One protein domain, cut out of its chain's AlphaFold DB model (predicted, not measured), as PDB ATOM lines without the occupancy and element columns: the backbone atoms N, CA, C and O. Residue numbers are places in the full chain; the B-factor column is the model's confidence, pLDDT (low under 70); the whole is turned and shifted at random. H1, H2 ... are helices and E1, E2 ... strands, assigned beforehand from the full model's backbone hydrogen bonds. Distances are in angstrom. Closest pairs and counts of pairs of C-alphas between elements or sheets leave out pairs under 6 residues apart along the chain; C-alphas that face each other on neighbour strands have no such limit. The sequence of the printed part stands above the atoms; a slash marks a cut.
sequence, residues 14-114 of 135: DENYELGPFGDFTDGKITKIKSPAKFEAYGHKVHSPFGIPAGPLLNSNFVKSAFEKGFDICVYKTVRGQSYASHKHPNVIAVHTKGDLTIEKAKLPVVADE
ATOM      1  N   ASP A  14       3.688  -5.515  46.902       95.69
ATOM      2  CA  ASP A  14       4.457  -6.296  45.931       95.69
ATOM      3  C   ASP A  14       4.021  -7.766  45.908       95.69
ATOM      4  O   ASP A  14       3.754  -8.301  44.837       95.69
ATOM      5  N   GLU A  15       3.795  -8.391  47.068       97.38
ATOM      6  CA  GLU A  15       3.232  -9.747  47.112       97.38
ATOM      7  C   GLU A  15       1.833  -9.823  46.484       97.38
ATOM      8  O   GLU A  15       1.507 -10.807  45.823       97.38
ATOM      9  N   ASN A  16       0.981  -8.810  46.691       96.94
ATOM     10  CA  ASN A  16      -0.320  -8.754  46.020       96.94
ATOM     11  C   ASN A  16      -0.156  -8.590  44.506       96.94
ATOM     12  O   ASN A  16      -0.902  -9.204  43.750       96.94
ATOM     13  N   TYR A  17       0.796  -7.765  44.068       95.62
ATOM     14  CA  TYR A  17       1.082  -7.539  42.654       95.62
ATOM     15  C   TYR A  17       1.540  -8.833  41.965       95.62
ATOM     16  O   TYR A  17       1.077  -9.138  40.870       95.62
ATOM     17  N   GLU A  18       2.415  -9.600  42.611       95.94
ATOM     18  CA  GLU A  18       3.018 -10.812  42.050       95.94
ATOM     19  C   GLU A  18       2.107 -12.041  42.132       95.94
ATOM     20  O   GLU A  18       2.029 -12.814  41.179       95.94
ATOM     21  N   LEU A  19       1.426 -12.236  43.267       97.06
ATOM     22  CA  LEU A  19       0.704 -13.480  43.565       97.06
ATOM     23  C   LEU A  19      -0.811 -13.368  43.384       97.06
ATOM     24  O   LEU A  19      -1.498 -14.390  43.386       97.06
ATOM     25  N   GLY A  20      -1.338 -12.147  43.306       96.12
ATOM     26  CA  GLY A  20      -2.768 -11.900  43.179       96.12
ATOM     27  C   GLY A  20      -3.286 -11.995  41.734       96.12
ATOM     28  O   GLY A  20      -2.504 -12.093  40.784       96.12
ATOM     29  N   PRO A  21      -4.613 -11.899  41.532       97.31
ATOM     30  CA  PRO A  21      -5.655 -11.736  42.553       97.31
ATOM     31  C   PRO A  21      -5.897 -12.993  43.404       97.31
ATOM     32  O   PRO A  21      -5.257 -14.018  43.203       97.31
ATOM     33  N   PHE A  22      -6.835 -12.924  44.358       96.62
ATOM     34  CA  PHE A  22      -7.198 -14.053  45.223       96.62
ATOM     35  C   PHE A  22      -8.718 -14.260  45.347       96.62
ATOM     36  O   PHE A  22      -9.532 -13.429  44.937       96.62
ATOM     37  N   GLY A  23      -9.099 -15.367  45.989       95.12
ATOM     38  CA  GLY A  23     -10.469 -15.634  46.426       95.12
ATOM     39  C   GLY A  23     -11.416 -16.012  45.287       95.12
ATOM     40  O   GLY A  23     -11.029 -16.675  44.330       95.12
ATOM     41  N   ASP A  24     -12.677 -15.587  45.391       93.31
ATOM     42  CA  ASP A  24     -13.754 -15.989  44.468       93.31
ATOM     43  C   ASP A  24     -13.498 -15.566  43.003       93.31
ATOM     44  O   ASP A  24     -14.168 -16.040  42.089       93.31
ATOM     45  N   PHE A  25     -12.520 -14.692  42.766       94.00
ATOM     46  CA  PHE A  25     -12.139 -14.154  41.461       94.00
ATOM     47  C   PHE A  25     -11.159 -15.057  40.681       94.00
ATOM     48  O   PHE A  25     -10.981 -14.868  39.480       94.00
ATOM     49  N   THR A  26     -10.564 -16.074  41.314       94.56
ATOM     50  CA  THR A  26      -9.513 -16.920  40.707       94.56
ATOM     51  C   THR A  26      -9.960 -18.342  40.359       94.56
ATOM     52  O   THR A  26      -9.129 -19.220  40.161       94.56
ATOM     53  N   ASP A  27     -11.264 -18.612  40.291       92.94
ATOM     54  CA  ASP A  27     -11.800 -19.959  40.020       92.94
ATOM     55  C   ASP A  27     -11.760 -20.378  38.529       92.94
ATOM     56  O   ASP A  27     -12.243 -21.457  38.182       92.94
ATOM     57  N   GLY A  28     -11.244 -19.517  37.641       90.88
ATOM     58  CA  GLY A  28     -11.185 -19.736  36.190       90.88
ATOM     59  C   GLY A  28     -12.542 -19.706  35.473       90.88
ATOM     60  O   GLY A  28     -12.621 -20.035  34.288       90.88
ATOM     61  N   LYS A  29     -13.633 -19.341  36.163       94.31
ATOM     62  CA  LYS A  29     -14.986 -19.313  35.594       94.31
ATOM     63  C   LYS A  29     -15.349 -17.924  35.095       94.31
ATOM     64  O   LYS A  29     -15.448 -16.983  35.885       94.31
ATOM     65  N   ILE A  30     -15.688 -17.861  33.808       95.75
ATOM     66  CA  ILE A  30     -16.222 -16.670  33.147       95.75
ATOM     67  C   ILE A  30     -17.739 -16.582  33.367       95.75
ATOM     68  O   ILE A  30     -18.500 -17.463  32.950       95.75
ATOM     69  N   THR A  31     -18.189 -15.499  33.994       94.56
ATOM     70  CA  THR A  31     -19.596 -15.140  34.162       94.56
ATOM     71  C   THR A  31     -20.195 -14.766  32.808       94.56
ATOM     72  O   THR A  31     -19.860 -13.744  32.216       94.56
ATOM     73  N   LYS A  32     -21.126 -15.585  32.308       92.00
ATOM     74  CA  LYS A  32     -21.863 -15.294  31.070       92.00
ATOM     75  C   LYS A  32     -23.101 -14.453  31.370       92.00
ATOM     76  O   LYS A  32     -24.086 -14.975  31.895       92.00
ATOM     77  N   ILE A  33     -23.075 -13.179  30.991       91.62
ATOM     78  CA  ILE A  33     -24.238 -12.290  31.085       91.62
ATOM     79  C   ILE A  33     -25.101 -12.488  29.833       91.62
ATOM     80  O   ILE A  33     -24.642 -12.283  28.715       91.62
ATOM     81  N   LYS A  34     -26.343 -12.953  30.014       90.75
ATOM     82  CA  LYS A  34     -27.274 -13.241  28.903       90.75
ATOM     83  C   LYS A  34     -28.226 -12.088  28.587       90.75
ATOM     84  O   LYS A  34     -28.823 -12.065  27.516       90.75
ATOM     85  N   SER A  35     -28.434 -11.180  29.535       92.06
ATOM     86  CA  SER A  35     -29.290 -10.013  29.332       92.06
ATOM     87  C   SER A  35     -28.598  -8.998  28.426       92.06
ATOM     88  O   SER A  35     -27.383  -8.853  28.536       92.06
ATOM     89  N   PRO A  36     -29.338  -8.242  27.601       93.94
ATOM     90  CA  PRO A  36     -28.750  -7.131  26.865       93.94
ATOM     91  C   PRO A  36     -28.212  -6.068  27.831       93.94
ATOM     92  O   PRO A  36     -28.777  -5.863  28.910       93.94
ATOM     93  N   ALA A  37     -27.149  -5.374  27.429       95.81
ATOM     94  CA  ALA A  37     -26.659  -4.192  28.126       95.81
ATOM     95  C   ALA A  37     -27.734  -3.090  28.121       95.81
ATOM     96  O   ALA A  37     -28.271  -2.742  27.067       95.81
ATOM     97  N   LYS A  38     -28.074  -2.565  29.302       96.88
ATOM     98  CA  LYS A  38     -29.168  -1.587  29.492       96.88
ATOM     99  C   LYS A  38     -28.683  -0.204  29.903       96.88
ATOM    100  O   LYS A  38     -29.466   0.741  29.885       96.88
ATOM    101  N   PHE A  39     -27.420  -0.093  30.287       97.12
ATOM    102  CA  PHE A  39     -26.830   1.136  30.789       97.12
ATOM    103  C   PHE A  39     -25.778   1.646  29.813       97.12
ATOM    104  O   PHE A  39     -25.369   0.949  28.882       97.12
ATOM    105  N   GLU A  40     -25.339   2.874  30.041       97.12
ATOM    106  CA  GLU A  40     -24.255   3.493  29.300       97.12
ATOM    107  C   GLU A  40     -23.273   4.125  30.281       97.12
ATOM    108  O   GLU A  40     -23.679   4.812  31.217       97.12
ATOM    109  N   ALA A  41     -21.986   3.872  30.074       95.50
ATOM    110  CA  ALA A  41     -20.901   4.470  30.835       95.50
ATOM    111  C   ALA A  41     -19.763   4.809  29.873       95.50
ATOM    112  O   ALA A  41     -19.349   3.967  29.078       95.50
ATOM    113  N   TYR A  42     -19.274   6.050  29.921       92.25
ATOM    114  CA  TYR A  42     -18.177   6.529  29.070       92.25
ATOM    115  C   TYR A  42     -18.396   6.287  27.559       92.25
ATOM    116  O   TYR A  42     -17.452   6.005  26.834       92.25
ATOM    117  N   GLY A  43     -19.646   6.363  27.083       95.56
ATOM    118  CA  GLY A  43     -20.003   6.106  25.679       95.56
ATOM    119  C   GLY A  43     -20.092   4.623  25.289       95.56
ATOM    120  O   GLY A  43     -20.325   4.309  24.124       95.56
ATOM    121  N   HIS A  44     -19.951   3.701  26.245       95.12
ATOM    122  CA  HIS A  44     -20.063   2.260  26.028       95.12
ATOM    123  C   HIS A  44     -21.328   1.697  26.674       95.12
ATOM    124  O   HIS A  44     -21.698   2.079  27.786       95.12
ATOM    125  N   LYS A  45     -21.985   0.745  25.999       97.06
ATOM    126  CA  LYS A  45     -23.085  -0.019  26.596       97.06
ATOM    127  C   LYS A  45     -22.532  -0.988  27.639       97.06
ATOM    128  O   LYS A  45     -21.616  -1.746  27.340       97.06
ATOM    129  N   VAL A  46     -23.120  -0.978  28.833       96.50
ATOM    130  CA  VAL A  46     -22.734  -1.847  29.955       96.50
ATOM    131  C   VAL A  46     -23.958  -2.559  30.542       96.50
ATOM    132  O   VAL A  46     -25.092  -2.065  30.475       96.50
ATOM    133  N   HIS A  47     -23.754  -3.756  31.086       96.00
ATOM    134  CA  HIS A  47     -24.795  -4.553  31.739       96.00
ATOM    135  C   HIS A  47     -25.095  -4.049  33.147       96.00
ATOM    136  O   HIS A  47     -26.238  -4.150  33.598       96.00
ATOM    137  N   SER A  48     -24.095  -3.473  33.812       93.44
ATOM    138  CA  SER A  48     -24.190  -2.887  35.144       93.44
ATOM    139  C   SER A  48     -23.421  -1.562  35.213       93.44
ATOM    140  O   SER A  48     -22.291  -1.493  34.733       93.44
ATOM    141  N   PRO A  49     -23.971  -0.512  35.854       92.94
ATOM    142  CA  PRO A  49     -23.230   0.717  36.131       92.94
ATOM    143  C   PRO A  49     -22.301   0.587  37.356       92.94
ATOM    144  O   PRO A  49     -21.705   1.574  37.780       92.94
ATOM    145  N   PHE A  50     -22.193  -0.605  37.955       92.81
ATOM    146  CA  PHE A  50     -21.307  -0.880  39.085       92.81
ATOM    147  C   PHE A  50     -19.982  -1.484  38.621       92.81
ATOM    148  O   PHE A  50     -19.953  -2.394  37.792       92.81
ATOM    149  N   GLY A  51     -18.892  -1.007  39.217       94.19
ATOM    150  CA  GLY A  51     -17.535  -1.392  38.861       94.19
ATOM    151  C   GLY A  51     -16.626  -1.626  40.059       94.19
ATOM    152  O   GLY A  51     -17.012  -1.408  41.209       94.19
ATOM    153  N   ILE A  52     -15.396  -2.040  39.769       95.19
ATOM    154  CA  ILE A  52     -14.326  -2.161  40.761       95.19
ATOM    155  C   ILE A  52     -13.435  -0.909  40.682       95.19
ATOM    156  O   ILE A  52     -12.976  -0.559  39.589       95.19
ATOM    157  N   PRO A  53     -13.181  -0.216  41.810       93.00
ATOM    158  CA  PRO A  53     -12.339   0.976  41.826       93.00
ATOM    159  C   PRO A  53     -10.846   0.637  41.661       93.00
ATOM    160  O   PRO A  53     -10.429  -0.509  41.799       93.00
ATOM    161  N   ALA A  54     -10.024   1.673  41.470       92.25
ATOM    162  CA  ALA A  54      -8.569   1.580  41.290       92.25
ATOM    163  C   ALA A  54      -7.826   0.824  42.399       92.25
ATOM    164  O   ALA A  54      -6.784   0.228  42.149       92.25
ATOM    165  N   GLY A  55      -8.330   0.875  43.636       89.06
ATOM    166  CA  GLY A  55      -7.682   0.338  44.835       89.06
ATOM    167  C   GLY A  55      -7.076  -1.063  44.654       89.06
ATOM    168  O   GLY A  55      -5.851  -1.164  44.769       89.06
ATOM    169  N   PRO A  56      -7.902  -2.096  44.391       91.69
ATOM    170  CA  PRO A  56      -7.474  -3.490  44.248       91.69
ATOM    171  C   PRO A  56      -6.982  -3.899  42.846       91.69
ATOM    172  O   PRO A  56      -6.410  -4.973  42.721       91.69
ATOM    173  N   LEU A  57      -7.193  -3.108  41.788       94.88
ATOM    174  CA  LEU A  57      -6.889  -3.511  40.404       94.88
ATOM    175  C   LEU A  57      -5.442  -3.192  40.003       94.88
ATOM    176  O   LEU A  57      -5.190  -2.269  39.231       94.88
ATOM    177  N   LEU A  58      -4.486  -3.942  40.559       94.38
ATOM    178  CA  LEU A  58      -3.057  -3.605  40.498       94.38
ATOM    179  C   LEU A  58      -2.400  -3.777  39.124       94.38
ATOM    180  O   LEU A  58      -1.497  -3.017  38.785       94.38
ATOM    181  N   ASN A  59      -2.805  -4.804  38.380       94.50
ATOM    182  CA  ASN A  59      -2.228  -5.181  37.090       94.50
ATOM    183  C   ASN A  59      -3.268  -5.910  36.215       94.50
ATOM    184  O   ASN A  59      -4.440  -6.041  36.587       94.50
ATOM    185  N   SER A  60      -2.845  -6.376  35.038       94.19
ATOM    186  CA  SER A  60      -3.711  -7.052  34.067       94.19
ATOM    187  C   SER A  60      -4.366  -8.326  34.606       94.19
ATOM    188  O   SER A  60      -5.502  -8.603  34.225       94.19
ATOM    189  N   ASN A  61      -3.731  -9.062  35.526       95.50
ATOM    190  CA  ASN A  61      -4.320 -10.269  36.120       95.50
ATOM    191  C   ASN A  61      -5.571  -9.928  36.937       95.50
ATOM    192  O   ASN A  61      -6.609 -10.573  36.781       95.50
ATOM    193  N   PHE A  62      -5.506  -8.868  37.748       96.88
ATOM    194  CA  PHE A  62      -6.657  -8.381  38.509       96.88
ATOM    195  C   PHE A  62      -7.767  -7.873  37.583       96.88
ATOM    196  O   PHE A  62      -8.927  -8.241  37.747       96.88
ATOM    197  N   VAL A  63      -7.421  -7.057  36.585       97.06
ATOM    198  CA  VAL A  63      -8.408  -6.500  35.642       97.06
ATOM    199  C   VAL A  63      -9.106  -7.598  34.845       97.06
ATOM    200  O   VAL A  63     -10.333  -7.619  34.772       97.06
ATOM    201  N   LYS A  64      -8.339  -8.538  34.283       96.31
ATOM    202  CA  LYS A  64      -8.876  -9.678  33.535       96.31
ATOM    203  C   LYS A  64      -9.844 -10.478  34.400       96.31
ATOM    204  O   LYS A  64     -10.972 -10.714  33.989       96.31
ATOM    205  N   SER A  65      -9.418 -10.837  35.605       97.19
ATOM    206  CA  SER A  65     -10.228 -11.603  36.548       97.19
ATOM    207  C   SER A  65     -11.530 -10.878  36.928       97.19
ATOM    208  O   SER A  65     -12.592 -11.495  36.995       97.19
ATOM    209  N   ALA A  66     -11.495  -9.551  37.091       97.00
ATOM    210  CA  ALA A  66     -12.696  -8.750  37.318       97.00
ATOM    211  C   ALA A  66     -13.671  -8.780  36.123       97.00
ATOM    212  O   ALA A  66     -14.870  -9.003  36.316       97.00
ATOM    213  N   PHE A  67     -13.168  -8.638  34.893       95.88
ATOM    214  CA  PHE A  67     -13.987  -8.779  33.684       95.88
ATOM    215  C   PHE A  67     -14.562 -10.189  33.531       95.88
ATOM    216  O   PHE A  67     -15.742 -10.342  33.221       95.88
ATOM    217  N   GLU A  68     -13.772 -11.229  33.809       96.31
ATOM    218  CA  GLU A  68     -14.245 -12.617  33.804       96.31
ATOM    219  C   GLU A  68     -15.366 -12.832  34.825       96.31
ATOM    220  O   GLU A  68     -16.253 -13.648  34.590       96.31
ATOM    221  N   LYS A  69     -15.406 -12.058  35.916       95.75
ATOM    222  CA  LYS A  69     -16.521 -12.056  36.876       95.75
ATOM    223  C   LYS A  69     -17.722 -11.205  36.483       95.75
ATOM    224  O   LYS A  69     -18.725 -11.244  37.196       95.75
ATOM    225  N   GLY A  70     -17.692 -10.566  35.318       94.75
ATOM    226  CA  GLY A  70     -18.825  -9.840  34.749       94.75
ATOM    227  C   GLY A  70     -18.928  -8.386  35.206       94.75
ATOM    228  O   GLY A  70     -19.994  -7.791  35.071       94.75
ATOM    229  N   PHE A  71     -17.857  -7.808  35.758       95.81
ATOM    230  CA  PHE A  71     -17.796  -6.363  35.979       95.81
ATOM    231  C   PHE A  71     -17.500  -5.662  34.656       95.81
ATOM    232  O   PHE A  71     -16.455  -5.902  34.064       95.81
ATOM    233  N   ASP A  72     -18.385  -4.769  34.213       95.56
ATOM    234  CA  ASP A  72     -18.169  -4.014  32.972       95.56
ATOM    235  C   ASP A  72     -17.214  -2.820  33.163       95.56
ATOM    236  O   ASP A  72     -16.605  -2.346  32.207       95.56
ATOM    237  N   ILE A  73     -17.080  -2.316  34.395       96.69
ATOM    238  CA  ILE A  73     -16.292  -1.119  34.714       96.69
ATOM    239  C   ILE A  73     -15.172  -1.504  35.686       96.69
ATOM    240  O   ILE A  73     -15.401  -1.711  36.878       96.69
ATOM    241  N   CYS A  74     -13.945  -1.585  35.179       96.62
ATOM    242  CA  CYS A  74     -12.750  -1.875  35.969       96.62
ATOM    243  C   CYS A  74     -11.798  -0.681  35.898       96.62
ATOM    244  O   CYS A  74     -11.184  -0.430  34.861       96.62
ATOM    245  N   VAL A  75     -11.677   0.073  36.990       95.19
ATOM    246  CA  VAL A  75     -10.778   1.230  37.043       95.19
ATOM    247  C   VAL A  75      -9.383   0.730  37.388       95.19
ATOM    248  O   VAL A  75      -9.164   0.238  38.488       95.19
ATOM    249  N   TYR A  76      -8.436   0.833  36.461       94.56
ATOM    250  CA  TYR A  76      -7.057   0.417  36.711       94.56
ATOM    251  C   TYR A  76      -6.406   1.243  37.826       94.56
ATOM    252  O   TYR A  76      -6.734   2.422  38.011       94.56
ATOM    253  N   LYS A  77      -5.466   0.645  38.568       93.00
ATOM    254  CA  LYS A  77      -4.693   1.374  39.578       93.00
ATOM    255  C   LYS A  77      -4.017   2.593  38.947       93.00
ATOM    256  O   LYS A  77      -3.450   2.516  37.865       93.00
ATOM    257  N   THR A  78      -4.048   3.727  39.646       93.38
ATOM    258  CA  THR A  78      -3.298   4.917  39.235       93.38
ATOM    259  C   THR A  78      -1.812   4.585  39.114       93.38
ATOM    260  O   THR A  78      -1.231   4.035  40.051       93.38
ATOM    261  N   VAL A  79      -1.210   4.958  37.986       92.88
ATOM    262  CA  VAL A  79       0.216   4.774  37.702       92.88
ATOM    263  C   VAL A  79       0.909   6.112  37.470       92.88
ATOM    264  O   VAL A  79       0.285   7.102  37.088       92.88
ATOM    265  N   ARG A  80       2.214   6.130  37.717       93.88
ATOM    266  CA  ARG A  80       3.137   7.214  37.384       93.88
ATOM    267  C   ARG A  80       3.791   6.926  36.033       93.88
ATOM    268  O   ARG A  80       3.783   5.795  35.561       93.88
ATOM    269  N   GLY A  81       4.413   7.946  35.445       94.00
ATOM    270  CA  GLY A  81       5.211   7.781  34.222       94.00
ATOM    271  C   GLY A  81       6.550   7.056  34.427       94.00
ATOM    272  O   GLY A  81       7.221   6.758  33.450       94.00
ATOM    273  N   GLN A  82       6.955   6.800  35.674       93.44
ATOM    274  CA  GLN A  82       8.188   6.098  36.034       93.44
ATOM    275  C   GLN A  82       7.911   5.112  37.167       93.44
ATOM    276  O   GLN A  82       6.931   5.273  37.907       93.44
ATOM    277  N   SER A  83       8.789   4.121  37.325       95.19
ATOM    278  CA  SER A  83       8.723   3.192  38.448       95.19
ATOM    279  C   SER A  83       8.822   3.923  39.791       95.19
ATOM    280  O   SER A  83       9.556   4.899  39.965       95.19
ATOM    281  N   TYR A  84       8.020   3.471  40.752       96.12
ATOM    282  CA  TYR A  84       7.962   4.041  42.093       96.12
ATOM    283  C   TYR A  84       7.507   2.980  43.090       96.12
ATOM    284  O   TYR A  84       6.520   2.279  42.860       96.12
ATOM    285  N   ALA A  85       8.221   2.867  44.207       95.94
ATOM    286  CA  ALA A  85       7.923   1.878  45.237       95.94
ATOM    287  C   ALA A  85       6.654   2.235  46.030       95.94
ATOM    288  O   ALA A  85       6.304   3.407  46.193       95.94
ATOM    289  N   SER A  86       5.968   1.222  46.562       95.62
ATOM    290  CA  SER A  86       4.867   1.447  47.500       95.62
ATOM    291  C   SER A  86       5.383   1.922  48.856       95.62
ATOM    292  O   SER A  86       6.557   1.757  49.196       95.62
ATOM    293  N   HIS A  87       4.481   2.433  49.696       93.94
ATOM    294  CA  HIS A  87       4.755   2.515  51.132       93.94
ATOM    295  C   HIS A  87       5.133   1.135  51.702       93.94
ATOM    296  O   HIS A  87       4.724   0.096  51.171       93.94
ATOM    297  N   LYS A  88       5.925   1.135  52.781       93.12
ATOM    298  CA  LYS A  88       6.328  -0.095  53.474       93.12
ATOM    299  C   LYS A  88       5.100  -0.805  54.045       93.12
ATOM    300  O   LYS A  88       4.124  -0.158  54.414       93.12
ATOM    301  N   HIS A  89       5.169  -2.128  54.108       93.81
ATOM    302  CA  HIS A  89       4.173  -2.941  54.796       93.81
ATOM    303  C   HIS A  89       4.160  -2.612  56.312       93.81
ATOM    304  O   HIS A  89       5.239  -2.348  56.855       93.81
ATOM    305  N   PRO A  90       2.996  -2.625  56.997       93.44
ATOM    306  CA  PRO A  90       1.654  -2.940  56.493       93.44
ATOM    307  C   PRO A  90       1.070  -1.853  55.583       93.44
ATOM    308  O   PRO A  90       1.145  -0.663  55.870       93.44
ATOM    309  N   ASN A  91       0.472  -2.271  54.461       92.56
ATOM    310  CA  ASN A  91      -0.152  -1.344  53.509       92.56
ATOM    311  C   ASN A  91      -1.615  -1.039  53.843       92.56
ATOM    312  O   ASN A  91      -2.126   0.006  53.445       92.56
ATOM    313  N   VAL A  92      -2.287  -1.955  54.539       92.94
ATOM    314  CA  VAL A  92      -3.680  -1.837  54.968       92.94
ATOM    315  C   VAL A  92      -3.736  -2.241  56.436       92.94
ATOM    316  O   VAL A  92      -3.175  -3.264  56.807       92.94
ATOM    317  N   ILE A  93      -4.416  -1.441  57.251       92.94
ATOM    318  CA  ILE A  93      -4.664  -1.708  58.670       92.94
ATOM    319  C   ILE A  93      -6.159  -1.541  58.940       92.94
ATOM    320  O   ILE A  93      -6.814  -0.701  58.314       92.94
ATOM    321  N   ALA A  94      -6.709  -2.355  59.835       93.00
ATOM    322  CA  ALA A  94      -8.069  -2.197  60.321       93.00
ATOM    323  C   ALA A  94      -8.101  -1.023  61.301       93.00
ATOM    324  O   ALA A  94      -7.218  -0.904  62.143       93.00
ATOM    325  N   VAL A  95      -9.096  -0.146  61.180       91.31
ATOM    326  CA  VAL A  95      -9.298   0.978  62.097       91.31
ATOM    327  C   VAL A  95     -10.638   0.790  62.787       91.31
ATOM    328  O   VAL A  95     -11.670   0.682  62.123       91.31
ATOM    329  N   HIS A  96     -10.622   0.781  64.118       88.62
ATOM    330  CA  HIS A  96     -11.803   0.492  64.929       88.62
ATOM    331  C   HIS A  96     -12.390   1.775  65.502       88.62
ATOM    332  O   HIS A  96     -11.812   2.402  66.393       88.62
ATOM    333  N   THR A  97     -13.562   2.173  65.008       85.56
ATOM    334  CA  THR A  97     -14.260   3.381  65.467       85.56
ATOM    335  C   THR A  97     -15.671   3.064  65.937       85.56
ATOM    336  O   THR A  97     -16.394   2.265  65.345       85.56
ATOM    337  N   LYS A  98     -16.109   3.731  67.011       84.50
ATOM    338  CA  LYS A  98     -17.515   3.703  67.431       84.50
ATOM    339  C   LYS A  98     -18.307   4.726  66.613       84.50
ATOM    340  O   LYS A  98     -18.194   5.938  66.844       84.50
ATOM    341  N   GLY A  99     -19.102   4.226  65.670       85.50
ATOM    342  CA  GLY A  99     -19.828   5.043  64.693       85.50
ATOM    343  C   GLY A  99     -18.885   5.800  63.753       85.50
ATOM    344  O   GLY A  99     -17.714   5.442  63.617       85.50
ATOM    345  N   ASP A 100     -19.392   6.873  63.146       87.06
ATOM    346  CA  ASP A 100     -18.662   7.637  62.131       87.06
ATOM    347  C   ASP A 100     -17.398   8.298  62.687       87.06
ATOM    348  O   ASP A 100     -17.418   8.875  63.784       87.06
ATOM    349  N   LEU A 101     -16.315   8.262  61.903       86.81
ATOM    350  CA  LEU A 101     -15.070   8.983  62.164       86.81
ATOM    351  C   LEU A 101     -15.203  10.439  61.686       86.81
ATOM    352  O   LEU A 101     -14.799  10.794  60.582       86.81
ATOM    353  N   THR A 102     -15.825  11.281  62.510       90.81
ATOM    354  CA  THR A 102     -15.970  12.721  62.238       90.81
ATOM    355  C   THR A 102     -14.634  13.458  62.362       90.81
ATOM    356  O   THR A 102     -13.710  12.964  63.008       90.81
ATOM    357  N   ILE A 103     -14.545  14.677  61.816       91.50
ATOM    358  CA  ILE A 103     -13.347  15.532  61.943       91.50
ATOM    359  C   ILE A 103     -12.943  15.731  63.408       91.50
ATOM    360  O   ILE A 103     -11.765  15.652  63.731       91.50
ATOM    361  N   GLU A 104     -13.909  15.926  64.307       91.50
ATOM    362  CA  GLU A 104     -13.634  16.072  65.740       91.50
ATOM    363  C   GLU A 104     -13.064  14.789  66.360       91.50
ATOM    364  O   GLU A 104     -12.091  14.854  67.108       91.50
ATOM    365  N   LYS A 105     -13.604  13.613  66.011       89.12
ATOM    366  CA  LYS A 105     -13.070  12.328  66.493       89.12
ATOM    367  C   LYS A 105     -11.690  12.022  65.912       89.12
ATOM    368  O   LYS A 105     -10.856  11.465  66.615       89.12
ATOM    369  N   ALA A 106     -11.436  12.416  64.663       88.75
ATOM    370  CA  ALA A 106     -10.159  12.222  63.982       88.75
ATOM    371  C   ALA A 106      -9.007  13.063  64.570       88.75
ATOM    372  O   ALA A 106      -7.852  12.830  64.221       88.75
ATOM    373  N   LYS A 107      -9.293  14.018  65.472       92.19
ATOM    374  CA  LYS A 107      -8.263  14.741  66.244       92.19
ATOM    375  C   LYS A 107      -7.611  13.872  67.321       92.19
ATOM    376  O   LYS A 107      -6.543  14.227  67.815       92.19
ATOM    377  N   LEU A 108      -8.251  12.770  67.710       89.50
ATOM    378  CA  LEU A 108      -7.715  11.812  68.668       89.50
ATOM    379  C   LEU A 108      -7.118  10.606  67.927       89.50
ATOM    380  O   LEU A 108      -7.605  10.249  66.852       89.50
ATOM    381  N   PRO A 109      -6.094   9.943  68.495       89.06
ATOM    382  CA  PRO A 109      -5.596   8.688  67.950       89.06
ATOM    383  C   PRO A 109      -6.710   7.641  67.843       89.06
ATOM    384  O   PRO A 109      -7.550   7.510  68.735       89.06
ATOM    385  N   VAL A 110      -6.680   6.868  66.761       88.06
ATOM    386  CA  VAL A 110      -7.558   5.713  66.554       88.06
ATOM    387  C   VAL A 110      -6.802   4.422  66.846       88.06
ATOM    388  O   VAL A 110      -5.585   4.353  66.670       88.06
ATOM    389  N   VAL A 111      -7.523   3.392  67.287       88.00
ATOM    390  CA  VAL A 111      -6.953   2.049  67.437       88.00
ATOM    391  C   VAL A 111      -6.901   1.406  66.060       88.00
ATOM    392  O   VAL A 111      -7.911   1.381  65.352       88.00
ATOM    393  N   ALA A 112      -5.725   0.897  65.701       91.06
ATOM    394  CA  ALA A 112      -5.533   0.146  64.480       91.06
ATOM    395  C   ALA A 112      -4.785  -1.161  64.740       91.06
ATOM    396  O   ALA A 112      -3.882  -1.209  65.575       91.06
ATOM    397  N   ASP A 113      -5.174  -2.201  64.014       93.50
ATOM    398  CA  ASP A 113      -4.582  -3.536  64.075       93.50
ATOM    399  C   ASP A 113      -4.767  -4.270  62.731       93.50
ATOM    400  O   ASP A 113      -5.085  -3.661  61.708       93.50
ATOM    401  N   GLU A 114      -4.524  -5.579  62.710       92.31
ATOM    402  CA  GLU A 114      -4.738  -6.440  61.539       92.31
ATOM    403  C   GLU A 114      -6.045  -7.252  61.622       92.31
ATOM    404  O   GLU A 114      -6.294  -8.124  60.789       92.31
TER     405      GLU A 114
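AT A GLANCE: This is residues 14 to 114 of the 135 residues of an uncharacterized protein of Candidatus Doudnabacteria bacterium CG10_big_fil_rev_8_21_14_0_10_41_10 (UniProt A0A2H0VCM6). Little regular structure is here: loops make most of a loose, elongated model, with hairpin E1-E2 towards one end, hairpin E3-E4 at the other, and short helices H1 and H2 between. The 101 printed residues, 27 in named elements, run H1 E1 E2 H2 E3 E4, mixed class, both sheets antiparallel; the radius of gyration of the C-alphas is 17.8 A, the spans 50 by 32 by 31 A.

HOW THE PARTS SIT: Start at H1, residues 14 to 19, near H2, residues 60 to 68; in both, every O i to N i+4 pair is within hydrogen-bond range. In the hairpin of E1, residues 39 to 41, and E2, residues 44 to 46, find N 41 and O 44 within hydrogen-bond range at 2.9 A. In the hairpin of E3, residues 94 to 96, and E4, residues 111 to 113, find N 94 and O 113 likewise at 2.8 A. E1 and E3 are apart.

IN THESE COORDINATES: Find C-alpha 14 at (4.457, -6.296, 45.931), where H1 begins, 8.4 A long. H2 spans 11.9 A; E1, E2, E3 and E4 span 6.8, 6.3, 6.5 and 6.9 A. E4 ends at C-alpha 113, (-4.582, -3.536, 64.075).

THE WHOLE: The farthest C-alphas, Lys 34 and Leu 108, are 50.9 A apart. The printed part has no cut; E1 to E2 is a tight link, the others long. No printed residue is under 70 in pLDDT.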